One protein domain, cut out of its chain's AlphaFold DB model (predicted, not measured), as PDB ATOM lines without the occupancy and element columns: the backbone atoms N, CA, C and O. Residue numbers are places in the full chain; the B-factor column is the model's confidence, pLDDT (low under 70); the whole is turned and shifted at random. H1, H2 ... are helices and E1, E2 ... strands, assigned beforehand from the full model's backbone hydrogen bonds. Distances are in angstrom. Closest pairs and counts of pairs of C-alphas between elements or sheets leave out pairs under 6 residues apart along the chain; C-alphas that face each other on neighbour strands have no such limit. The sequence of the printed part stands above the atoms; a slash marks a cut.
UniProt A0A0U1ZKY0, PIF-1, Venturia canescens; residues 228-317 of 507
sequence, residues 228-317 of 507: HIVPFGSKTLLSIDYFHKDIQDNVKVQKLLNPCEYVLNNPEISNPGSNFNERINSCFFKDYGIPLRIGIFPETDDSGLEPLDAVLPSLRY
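AT A GLANCE: This is residues 228 to 317 of the 507 residues of the protein "PIF-1" of Venturia canescens (UniProt A0A0U1ZKY0). Little regular structure: a flat, loop-rich body holds three small two-stranded sheets, E4-E5 and E6-E7 near each other and E1-E2 elsewhere, with H1 in the loop from E1 to E2. The 90 printed residues hold 31 in named elements, mostly strand, ordered E1 H1 E2 E3 E4 E5 E6 E7; each sheet is antiparallel. The whole is compact, radius of gyration of the C-alphas 12.7 A, spanning 37 by 36 by 19 A.

IN THESE COORDINATES: E4 is residues 274 to 277, 9.7 A, and E5 282 to 285, 9.9 A. E6 is 290 to 292, E7 310 to 312, E3 266 to 270, E1 237 to 239, E2 255 to 257 and H1 245 to 250. C-alpha 237 is at (-9.699, 62.332, 141.021), C-alpha 312 at (-3.969, 79.041, 138.851).

HOW THE PARTS SIT: Hairpin E4-E5 has N 284 and O 275 2.8 A apart. The closest C-alphas of E5 and E7, Cys 283 and Ala 310, are 6.7 A apart. Hairpin E6-E7 has N 292 and O 310 at 2.8 A. E1-E2 has N 238 and O 256 at 2.8 A. E3 pairs with no named strand. In H1 every O i to N i+4 pair is within hydrogen-bond range.

THE WHOLE: The printed part has no cut. The E6 to E7 link is long, 17 residues. Mean pLDDT is 74.5 for the printed part; residues 300 to 307 and 311 to 317 are among those under 70.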
ATOM      1  N   HIS A 228     -18.453  61.086 148.101       82.75
ATOM      2  CA  HIS A 228     -19.778  61.114 147.466       82.75
ATOM      3  C   HIS A 228     -20.576  62.416 147.686       82.75
ATOM      4  O   HIS A 228     -21.573  62.647 147.002       82.75
ATOM      5  N   ILE A 229     -20.188  63.240 148.663       82.12
ATOM      6  CA  ILE A 229     -20.865  64.505 148.985       82.12
ATOM      7  C   ILE A 229     -20.443  65.599 148.013       82.12
ATOM      8  O   ILE A 229     -21.241  66.475 147.678       82.12
ATOM      9  N   VAL A 230     -19.187  65.554 147.571       75.69
ATOM     10  CA  VAL A 230     -18.643  66.542 146.650       75.69
ATOM     11  C   VAL A 230     -18.721  65.966 145.238       75.69
ATOM     12  O   VAL A 230     -18.111  64.934 144.968       75.69
ATOM     13  N   PRO A 231     -19.474  66.587 144.316       67.31
ATOM     14  CA  PRO A 231     -19.634  66.076 142.961       67.31
ATOM     15  C   PRO A 231     -18.359  66.329 142.147       67.31
ATOM     16  O   PRO A 231     -18.292  67.240 141.327       67.31
ATOM     17  N   PHE A 232     -17.327  65.525 142.375       67.81
ATOM     18  CA  PHE A 232     -16.136  65.515 141.540       67.81
ATOM     19  C   PHE A 232     -16.373  64.618 140.318       67.81
ATOM     20  O   PHE A 232     -16.908  63.513 140.431       67.81
ATOM     21  N   GLY A 233     -15.966  65.066 139.129       62.72
ATOM     22  CA  GLY A 233     -15.998  64.220 137.936       62.72
ATOM     23  C   GLY A 233     -15.091  62.996 138.110       62.72
ATOM     24  O   GLY A 233     -13.959  63.098 138.560       62.72
ATOM     25  N   SER A 234     -15.542  61.797 137.734       57.66
ATOM     26  CA  SER A 234     -14.779  60.561 138.000       57.66
ATOM     27  C   SER A 234     -13.409  60.479 137.306       57.66
ATOM     28  O   SER A 234     -12.556  59.702 137.730       57.66
ATOM     29  N   LYS A 235     -13.182  61.275 136.253       63.22
ATOM     30  CA  LYS A 235     -11.914  61.340 135.505       63.22
ATOM     31  C   LYS A 235     -10.853  62.235 136.151       63.22
ATOM     32  O   LYS A 235      -9.755  62.311 135.625       63.22
ATOM     33  N   THR A 236     -11.184  62.912 137.247       72.06
ATOM     34  CA  THR A 236     -10.456  64.098 137.722       72.06
ATOM     35  C   THR A 236      -9.952  63.928 139.151       72.06
ATOM     36  O   THR A 236      -9.659  64.903 139.839       72.06
ATOM     37  N   LEU A 237      -9.936  62.687 139.632       87.06
ATOM     38  CA  LEU A 237      -9.699  62.332 141.021       87.06
ATOM     39  C   LEU A 237      -8.359  61.615 141.170       87.06
ATOM     40  O   LEU A 237      -8.105  60.619 140.492       87.06
ATOM     41  N   LEU A 238      -7.547  62.087 142.106       90.19
ATOM     42  CA  LEU A 238      -6.262  61.523 142.485       90.19
ATOM     43  C   LEU A 238      -6.384  60.791 143.831       90.19
ATOM     44  O   LEU A 238      -7.159  61.217 144.690       90.19
ATOM     45  N   SER A 239      -5.653  59.682 144.017       91.12
ATOM     46  CA  SER A 239      -5.620  58.987 145.320       91.12
ATOM     47  C   SER A 239      -5.111  59.928 146.409       91.12
ATOM     48  O   SER A 239      -4.166  60.680 146.169       91.12
ATOM     49  N   ILE A 240      -5.696  59.852 147.606       91.56
ATOM     50  CA  ILE A 240      -5.247  60.626 148.773       91.56
ATOM     51  C   ILE A 240      -3.768  60.352 149.107       91.56
ATOM     52  O   ILE A 240      -3.069  61.246 149.568       91.56
ATOM     53  N   ASP A 241      -3.260  59.160 148.775       92.75
ATOM     54  CA  ASP A 241      -1.878  58.731 149.045       92.75
ATOM     55  C   ASP A 241      -0.809  59.591 148.350       92.75
ATOM     56  O   ASP A 241       0.350  59.596 148.761       92.75
ATOM     57  N   TYR A 242      -1.183  60.318 147.293       91.88
ATOM     58  CA  TYR A 242      -0.276  61.222 146.584       91.88
ATOM     59  C   TYR A 242      -0.153  62.599 147.248       91.88
ATOM     60  O   TYR A 242       0.736  63.366 146.892       91.88
ATOM     61  N   PHE A 243      -1.035  62.933 148.192       91.50
ATOM     62  CA  PHE A 243      -1.067  64.231 148.864       91.50
ATOM     63  C   PHE A 243      -0.101  64.273 150.050       91.50
ATOM     64  O   PHE A 243       0.357  63.243 150.536       91.50
ATOM     65  N   HIS A 244       0.220  65.468 150.536       91.19
ATOM     66  CA  HIS A 244       1.049  65.666 151.716       91.19
ATOM     67  C   HIS A 244       0.441  64.958 152.937       91.19
ATOM     68  O   HIS A 244      -0.781  64.906 153.092       91.19
ATOM     69  N   LYS A 245       1.291  64.444 153.833       90.12
ATOM     70  CA  LYS A 245       0.866  63.649 154.994       90.12
ATOM     71  C   LYS A 245      -0.163  64.366 155.871       90.12
ATOM     72  O   LYS A 245      -1.139  63.757 156.285       90.12
ATOM     73  N   ASP A 246      -0.004  65.672 156.067       89.88
ATOM     74  CA  ASP A 246      -0.975  66.465 156.825       89.88
ATOM     75  C   ASP A 246      -2.376  66.433 156.194       89.88
ATOM     76  O   ASP A 246      -3.373  66.401 156.909       89.88
ATOM     77  N   ILE A 247      -2.480  66.401 154.862       90.50
ATOM     78  CA  ILE A 247      -3.768  66.266 154.170       90.50
ATOM     79  C   ILE A 247      -4.307  64.845 154.364       90.50
ATOM     80  O   ILE A 247      -5.477  64.689 154.701       90.50
ATOM     81  N   GLN A 248      -3.459  63.824 154.216       90.81
ATOM     82  CA  GLN A 248      -3.846  62.420 154.418       90.81
ATOM     83  C   GLN A 248      -4.408  62.174 155.825       90.81
ATOM     84  O   GLN A 248      -5.450  61.538 155.982       90.81
ATOM     85  N   ASP A 249      -3.749  62.722 156.846       89.38
ATOM     86  CA  ASP A 249      -4.110  62.511 158.248       89.38
ATOM     87  C   ASP A 249      -5.389  63.278 158.637       89.38
ATOM     88  O   ASP A 249      -6.153  62.831 159.500       89.38
ATOM     89  N   ASN A 250      -5.660  64.419 157.986       89.75
ATOM     90  CA  ASN A 250      -6.777  65.302 158.332       89.75
ATOM     91  C   ASN A 250      -7.992  65.204 157.395       89.75
ATOM     92  O   ASN A 250      -9.050  65.736 157.730       89.75
ATOM     93  N   VAL A 251      -7.901  64.538 156.241       91.00
ATOM     94  CA  VAL A 251      -8.990  64.448 155.252       91.00
ATOM     95  C   VAL A 251      -9.355  62.981 155.021       91.00
ATOM     96  O   VAL A 251      -8.676  62.258 154.298       91.00
ATOM     97  N   LYS A 252     -10.467  62.523 155.610       89.31
ATOM     98  CA  LYS A 252     -10.890  61.112 155.556       89.31
ATOM     99  C   LYS A 252     -11.653  60.794 154.273       89.31
ATOM    100  O   LYS A 252     -12.856  60.546 154.307       89.31
ATOM    101  N   VAL A 253     -10.959  60.796 153.139       90.31
ATOM    102  CA  VAL A 253     -11.489  60.397 151.824       90.31
ATOM    103  C   VAL A 253     -10.491  59.504 151.096       90.31
ATOM    104  O   VAL A 253      -9.303  59.535 151.384       90.31
ATOM    105  N   GLN A 254     -10.964  58.709 150.133       88.94
ATOM    106  CA  GLN A 254     -10.076  57.865 149.321       88.94
ATOM    107  C   GLN A 254      -9.423  58.637 148.174       88.94
ATOM    108  O   GLN A 254      -8.310  58.323 147.756       88.94
ATOM    109  N   LYS A 255     -10.134  59.626 147.627       89.62
ATOM    110  CA  LYS A 255      -9.690  60.405 146.476       89.62
ATOM    111  C   LYS A 255     -10.056  61.872 146.638       89.62
ATOM    112  O   LYS A 255     -11.102  62.191 147.199       89.62
ATOM    113  N   LEU A 256      -9.211  62.740 146.097       89.06
ATOM    114  CA  LEU A 256      -9.409  64.184 146.031       89.06
ATOM    115  C   LEU A 256      -9.306  64.671 144.592       89.06
ATOM    116  O   LEU A 256      -8.765  63.981 143.730       89.06
ATOM    117  N   LEU A 257      -9.828  65.866 144.330       87.88
ATOM    118  CA  LEU A 257      -9.668  66.519 143.037       87.88
ATOM    119  C   LEU A 257      -8.181  66.657 142.691       87.88
ATOM    120  O   LEU A 257      -7.388  67.058 143.537       87.88
ATOM    121  N   ASN A 258      -7.821  66.340 141.449       89.19
ATOM    122  CA  ASN A 258      -6.473  66.510 140.930       89.19
ATOM    123  C   ASN A 258      -6.165  68.013 140.742       89.19
ATOM    124  O   ASN A 258      -6.681  68.615 139.793       89.19
ATOM    125  N   PRO A 259      -5.313  68.623 141.589       85.62
ATOM    126  CA  PRO A 259      -5.011  70.056 141.527       85.62
ATOM    127  C   PRO A 259      -4.128  70.432 140.325       85.62
ATOM    128  O   PRO A 259      -3.904  71.614 140.068       85.62
ATOM    129  N   CYS A 260      -3.602  69.445 139.590       83.00
ATOM    130  CA  CYS A 260      -2.835  69.682 138.373       83.00
ATOM    131  C   CYS A 260      -3.744  69.904 137.174       83.00
ATOM    132  O   CYS A 260      -3.450  70.755 136.346       83.00
ATOM    133  N   GLU A 261      -4.826  69.137 137.061       85.19
ATOM    134  CA  GLU A 261      -5.766  69.196 135.932       85.19
ATOM    135  C   GLU A 261      -6.848  70.258 136.126       85.19
ATOM    136  O   GLU A 261      -7.496  70.659 135.160       85.19
ATOM    137  N   TYR A 262      -7.036  70.718 137.363       80.06
ATOM    138  CA  TYR A 262      -8.048  71.695 137.725       80.06
ATOM    139  C   TYR A 262      -7.457  72.899 138.409       80.06
ATOM    140  O   TYR A 262      -6.497  72.838 139.172       80.06
ATOM    141  N   VAL A 263      -8.104  74.013 138.133       72.69
ATOM    142  CA  VAL A 263      -7.715  75.296 138.659       72.69
ATOM    143  C   VAL A 263      -8.065  75.390 140.147       72.69
ATOM    144  O   VAL A 263      -9.209  75.186 140.551       72.69
ATOM    145  N   LEU A 264      -7.086  75.770 140.971       69.19
ATOM    146  CA  LEU A 264      -7.227  75.760 142.431       69.19
ATOM    147  C   LEU A 264      -8.327  76.701 142.954       69.19
ATOM    148  O   LEU A 264      -9.012  76.374 143.920       69.19
ATOM    149  N   ASN A 265      -8.501  77.874 142.336       68.00
ATOM    150  CA  ASN A 265      -9.518  78.849 142.751       68.00
ATOM    151  C   ASN A 265     -10.893  78.615 142.102       68.00
ATOM    152  O   ASN A 265     -11.865  79.241 142.520       68.00
ATOM    153  N   ASN A 266     -10.983  77.739 141.098       69.06
ATOM    154  CA  ASN A 266     -12.240  77.353 140.477       69.06
ATOM    155  C   ASN A 266     -12.156  75.913 139.924       69.06
ATOM    156  O   ASN A 266     -11.715  75.719 138.787       69.06
ATOM    157  N   PRO A 267     -12.630  74.909 140.685       70.44
ATOM    158  CA  PRO A 267     -12.542  73.501 140.306       70.44
ATOM    159  C   PRO A 267     -13.476  73.108 139.149       70.44
ATOM    160  O   PRO A 267     -13.455  71.958 138.724       70.44
ATOM    161  N   GLU A 268     -14.295  74.023 138.624       75.88
ATOM    162  CA  GLU A 268     -15.081  73.788 137.404       75.88
ATOM    163  C   GLU A 268     -14.251  74.016 136.129       75.88
ATOM    164  O   GLU A 268     -14.607  73.530 135.054       75.88
ATOM    165  N   ILE A 269     -13.126  74.732 136.238       73.06
ATOM    166  CA  ILE A 269     -12.245  75.039 135.114       73.06
ATOM    167  C   ILE A 269     -11.147  73.976 135.037       73.06
ATOM    168  O   ILE A 269     -10.230  73.941 135.860       73.06
ATOM    169  N   SER A 270     -11.227  73.120 134.019       78.06
ATOM    170  CA  SER A 270     -10.135  72.214 133.653       78.06
ATOM    171  C   SER A 270      -9.022  72.973 132.931       78.06
ATOM    172  O   SER A 270      -9.316  73.829 132.094       78.06
ATOM    173  N   ASN A 271      -7.766  72.603 133.164       72.50
ATOM    174  CA  ASN A 271      -6.609  73.126 132.448       72.50
ATOM    175  C   ASN A 271      -6.141  72.128 131.362       72.50
ATOM    176  O   ASN A 271      -5.462  71.144 131.666       72.50
ATOM    177  N   PRO A 272      -6.519  72.320 130.082       66.38
ATOM    178  CA  PRO A 272      -6.128  71.410 129.015       66.38
ATOM    179  C   PRO A 272      -4.625  71.536 128.738       66.38
ATOM    180  O   PRO A 272      -4.167  72.539 128.203       66.38
ATOM    181  N   GLY A 273      -3.854  70.500 129.068       69.44
ATOM    182  CA  GLY A 273      -2.398  70.485 128.870       69.44
ATOM    183  C   GLY A 273      -1.594  70.365 130.158       69.44
ATOM    184  O   GLY A 273      -0.366  70.308 130.097       69.44
ATOM    185  N   SER A 274      -2.256  70.275 131.306       77.19
ATOM    186  CA  SER A 274      -1.624  69.893 132.558       77.19
ATOM    187  C   SER A 274      -2.024  68.488 132.986       77.19
ATOM    188  O   SER A 274      -3.125  68.019 132.707       77.19
ATOM    189  N   ASN A 275      -1.102  67.786 133.636       85.69
ATOM    190  CA  ASN A 275      -1.334  66.437 134.134       85.69
ATOM    191  C   ASN A 275      -0.486  66.173 135.377       85.69
ATOM    192  O   ASN A 275       0.602  66.726 135.538       85.69
ATOM    193  N   PHE A 276      -0.972  65.302 136.254       88.44
ATOM    194  CA  PHE A 276      -0.179  64.826 137.384       88.44
ATOM    195  C   PHE A 276       0.799  63.739 136.920       88.44
ATOM    196  O   PHE A 276       0.451  62.882 136.103       88.44
ATOM    197  N   ASN A 277       2.031  63.770 137.429       84.31
ATOM    198  CA  ASN A 277       3.024  62.727 137.207       84.31
ATOM    199  C   ASN A 277       3.274  61.950 138.503       84.31
ATOM    200  O   ASN A 277       4.044  62.378 139.363       84.31
ATOM    201  N   GLU A 278       2.676  60.762 138.588       86.44
ATOM    202  CA  GLU A 278       2.750  59.863 139.747       86.44
ATOM    203  C   GLU A 278       4.177  59.428 140.114       86.44
ATOM    204  O   GLU A 278       4.431  59.050 141.250       86.44
ATOM    205  N   ARG A 279       5.133  59.457 139.174       81.38
ATOM    206  CA  ARG A 279       6.511  59.007 139.455       81.38
ATOM    207  C   ARG A 279       7.306  60.000 140.289       81.38
ATOM    208  O   ARG A 279       8.258  59.603 140.950       81.38
ATOM    209  N   ILE A 280       6.969  61.278 140.173       77.81
ATOM    210  CA  ILE A 280       7.696  62.385 140.805       77.81
ATOM    211  C   ILE A 280       6.789  63.217 141.717       77.81
ATOM    212  O   ILE A 280       7.218  64.267 142.175       77.81
ATOM    213  N   ASN A 281       5.547  62.770 141.940       82.56
ATOM    214  CA  ASN A 281       4.522  63.458 142.728       82.56
ATOM    215  C   ASN A 281       4.425  64.957 142.421       82.56
ATOM    216  O   ASN A 281       4.482  65.795 143.315       82.56
ATOM    217  N   SER A 282       4.317  65.305 141.138       84.12
ATOM    218  CA  SER A 282       4.309  66.703 140.717       84.12
ATOM    219  C   SER A 282       3.445  66.940 139.484       84.12
ATOM    220  O   SER A 282       3.309  66.067 138.621       84.12
ATOM    221  N   CYS A 283       2.879  68.141 139.390       79.19
ATOM    222  CA  CYS A 283       2.197  68.610 138.198       79.19
ATOM    223  C   CYS A 283       3.170  68.904 137.050       79.19
ATOM    224  O   CYS A 283       4.197  69.560 137.219       79.19
ATOM    225  N   PHE A 284       2.789  68.478 135.852       78.50
ATOM    226  CA  PHE A 284       3.389  68.891 134.594       78.50
ATOM    227  C   PHE A 284       2.425  69.827 133.864       78.50
ATOM    228  O   PHE A 284       1.217  69.592 133.869       78.50
ATOM    229  N   PHE A 285       2.954  70.874 133.235       72.56
ATOM    230  CA  PHE A 285       2.172  71.891 132.536       72.56
ATOM    231  C   PHE A 285       2.709  72.079 131.123       72.56
ATOM    232  O   PHE A 285       3.921  72.146 130.918       72.56
ATOM    233  N   LYS A 286       1.803  72.203 130.155       65.69
ATOM    234  CA  LYS A 286       2.118  72.532 128.769       65.69
ATOM    235  C   LYS A 286       1.294  73.744 128.352       65.69
ATOM    236  O   LYS A 286       0.076  73.649 128.296       65.69
ATOM    237  N   ASP A 287       1.957  74.861 128.066       51.88
ATOM    238  CA  ASP A 287       1.402  76.069 127.433       51.88
ATOM    239  C   ASP A 287       0.285  76.844 128.201       51.88
ATOM    240  O   ASP A 287      -0.120  77.913 127.732       51.88
ATOM    241  N   TYR A 288      -0.180  76.392 129.384       54.88
ATOM    242  CA  TYR A 288      -1.322  76.986 130.124       54.88
ATOM    243  C   TYR A 288      -1.209  76.947 131.674       54.88
ATOM    244  O   TYR A 288      -0.866  75.910 132.244       54.88
ATOM    245  N   GLY A 289      -1.575  78.059 132.344       56.19
ATOM    246  CA  GLY A 289      -1.833  78.197 133.798       56.19
ATOM    247  C   GLY A 289      -0.623  78.301 134.752       56.19
ATOM    248  O   GLY A 289       0.279  77.470 134.672       56.19
ATOM    249  N   ILE A 290      -0.614  79.280 135.685       61.03
ATOM    250  CA  ILE A 290       0.476  79.620 136.658       61.03
ATOM    251  C   ILE A 290       0.812  78.442 137.587       61.03
ATOM    252  O   ILE A 290      -0.044  78.124 138.419       61.03
ATOM    253  N   PRO A 291       2.014  77.811 137.519       68.31
ATOM    254  CA  PRO A 291       2.366  76.740 138.428       68.31
ATOM    255  C   PRO A 291       2.513  77.309 139.831       68.31
ATOM    256  O   PRO A 291       3.148  78.343 140.052       68.31
ATOM    257  N   LEU A 292       1.941  76.602 140.789       60.97
ATOM    258  CA  LEU A 292       2.039  76.925 142.195       60.97
ATOM    259  C   LEU A 292       2.819  75.856 142.940       60.97
ATOM    260  O   LEU A 292       2.716  74.664 142.650       60.97
ATOM    261  N   ARG A 293       3.525  76.319 143.967       73.75
ATOM    262  CA  ARG A 293       4.057  75.494 145.044       73.75
ATOM    263  C   ARG A 293       3.441  75.979 146.348       73.75
ATOM    264  O   ARG A 293       3.684  77.110 146.765       73.75
ATOM    265  N   ILE A 294       2.602  75.145 146.937       67.88
ATOM    266  CA  ILE A 294       1.791  75.453 148.120       67.88
ATOM    267  C   ILE A 294       1.781  74.308 149.144       67.88
ATOM    268  O   ILE A 294       1.105  74.422 150.161       67.88
ATOM    269  N   GLY A 295       2.548  73.238 148.911       77.00
ATOM    270  CA  GLY A 295       2.698  72.103 149.819       77.00
ATOM    271  C   GLY A 295       1.539  71.110 149.766       77.00
ATOM    272  O   GLY A 295       1.200  70.522 150.790       77.00
ATOM    273  N   ILE A 296       0.893  70.941 148.604       83.50
ATOM    274  CA  ILE A 296      -0.172  69.936 148.447       83.50
ATOM    275  C   ILE A 296       0.423  68.537 148.284       83.50
ATOM    276  O   ILE A 296      -0.143  67.589 148.827       83.50
ATOM    277  N   PHE A 297       1.537  68.392 147.566       86.69
ATOM    278  CA  PHE A 297       2.231  67.121 147.396       86.69
ATOM    279  C   PHE A 297       3.445  67.015 148.333       86.69
ATOM    280  O   PHE A 297       3.992  68.033 148.766       86.69
ATOM    281  N   PRO A 298       3.864  65.790 148.704       82.38
ATOM    282  CA  PRO A 298       5.044  65.590 149.535       82.38
ATOM    283  C   PRO A 298       6.318  66.007 148.792       82.38
ATOM    284  O   PRO A 298       6.461  65.749 147.597       82.38
ATOM    285  N   GLU A 299       7.273  66.604 149.511       72.56
ATOM    286  CA  GLU A 299       8.592  66.898 148.951       72.56
ATOM    287  C   GLU A 299       9.300  65.592 148.556       72.56
ATOM    288  O   GLU A 299       9.305  64.617 149.309       72.56
ATOM    289  N   THR A 300       9.884  65.542 147.355       65.06
ATOM    290  CA  THR A 300      10.663  64.370 146.938       65.06
ATOM    291  C   THR A 300      12.089  64.476 147.473       65.06
ATOM    292  O   THR A 300      12.860  65.310 146.997       65.06
ATOM    293  N   ASP A 301      12.447  63.604 148.418       55.38
ATOM    294  CA  ASP A 301      13.747  63.619 149.109       55.38
ATOM    295  C   ASP A 301      14.964  63.422 148.177       55.38
ATOM    296  O   ASP A 301      16.056  63.908 148.467       55.38
ATOM    297  N   ASP A 302      14.795  62.756 147.028       53.06
ATOM    298  CA  ASP A 302      15.932  62.242 146.243       53.06
ATOM    299  C   ASP A 302      16.335  63.072 145.012       53.06
ATOM    300  O   ASP A 302      17.403  62.852 144.434       53.06
ATOM    301  N   SER A 303      15.514  64.026 144.563       48.72
ATOM    302  CA  SER A 303      15.717  64.658 143.247       48.72
ATOM    303  C   SER A 303      16.261  66.090 143.302       48.72
ATOM    304  O   SER A 303      16.772  66.592 142.296       48.72
ATOM    305  N   GLY A 304      16.155  66.769 144.453       51.91
ATOM    306  CA  GLY A 304      16.399  68.213 144.558       51.91
ATOM    307  C   GLY A 304      15.482  69.061 143.661       51.91
ATOM    308  O   GLY A 304      15.722  70.260 143.514       51.91
ATOM    309  N   LEU A 305      14.472  68.443 143.038       50.16
ATOM    310  CA  LEU A 305      13.394  69.102 142.322       50.16
ATOM    311  C   LEU A 305      12.246  69.267 143.311       50.16
ATOM    312  O   LEU A 305      11.761  68.299 143.893       50.16
ATOM    313  N   GLU A 306      11.842  70.509 143.522       56.59
ATOM    314  CA  GLU A 306      10.686  70.819 144.350       56.59
ATOM    315  C   GLU A 306       9.422  70.564 143.513       56.59
ATOM    316  O   GLU A 306       9.337  71.081 142.392       56.59
ATOM    317  N   PRO A 307       8.464  69.754 143.996       66.00
ATOM    318  CA  PRO A 307       7.277  69.430 143.222       66.00
ATOM    319  C   PRO A 307       6.396  70.670 143.037       66.00
ATOM    320  O   PRO A 307       6.165  71.452 143.958       66.00
ATOM    321  N   LEU A 308       5.899  70.848 141.817       75.12
ATOM    322  CA  LEU A 308       4.770  71.724 141.522       75.12
ATOM    323  C   LEU A 308       3.471  71.057 141.986       75.12
ATOM    324  O   LEU A 308       3.239  69.887 141.669       75.12
ATOM    325  N   ASP A 309       2.643  71.822 142.693       70.81
ATOM    326  CA  ASP A 309       1.510  71.341 143.491       70.81
ATOM    327  C   ASP A 309       0.146  71.619 142.862       70.81
ATOM    328  O   ASP A 309      -0.805  70.869 143.065       70.81
ATOM    329  N   ALA A 310       0.023  72.739 142.153       71.00
ATOM    330  CA  ALA A 310      -1.255  73.199 141.627       71.00
ATOM    331  C   ALA A 310      -1.071  74.191 140.479       71.00
ATOM    332  O   ALA A 310       0.046  74.608 140.164       71.00
ATOM    333  N   VAL A 311      -2.195  74.604 139.896       66.81
ATOM    334  CA  VAL A 311      -2.247  75.632 138.861       66.81
ATOM    335  C   VAL A 311      -3.319  76.682 139.141       66.81
ATOM    336  O   VAL A 311      -4.440  76.358 139.540       66.81
ATOM    337  N   LEU A 312      -2.982  77.956 138.934       63.19
ATOM    338  CA  LEU A 312      -3.969  79.041 138.851       63.19
ATOM    339  C   LEU A 312      -4.376  79.275 137.395       63.19
ATOM    340  O   LEU A 312      -3.564  79.061 136.490       63.19
ATOM    341  N   PRO A 313      -5.610  79.747 137.144       57.09
ATOM    342  CA  PRO A 313      -6.043  80.005 135.788       57.09
ATOM    343  C   PRO A 313      -5.272  81.217 135.273       57.09
ATOM    344  O   PRO A 313      -5.363  82.313 135.824       57.09
ATOM    345  N   SER A 314      -4.543  81.029 134.187       51.28
ATOM    346  CA  SER A 314      -4.127  82.121 133.322       51.28
ATOM    347  C   SER A 314      -4.418  81.705 131.891       51.28
ATOM    348  O   SER A 314      -4.362  80.518 131.555       51.28
ATOM    349  N   LEU A 315      -4.730  82.683 131.044       46.94
ATOM    350  CA  LEU A 315      -4.670  82.498 129.599       46.94
ATOM    351  C   LEU A 315      -3.295  81.923 129.212       46.94
ATOM    352  O   LEU A 315      -2.353  81.927 130.014       46.94
ATOM    353  N   ARG A 316      -3.221  81.388 127.988       41.03
ATOM    354  CA  ARG A 316      -2.006  80.847 127.368       41.03
ATOM    355  C   ARG A 316      -0.808  81.702 127.769       41.03
ATOM    356  O   ARG A 316      -0.856  82.921 127.615       41.03
ATOM    357  N   TYR A 317       0.228  81.079 128.313       37.97
ATOM    358  CA  TYR A 317       1.421  81.840 128.634       37.97
ATOM    359  C   TYR A 317       2.018  82.402 127.363       37.97
ATOM    360  O   TYR A 317       2.362  81.650 126.453       37.97
TER     361      TYR A 317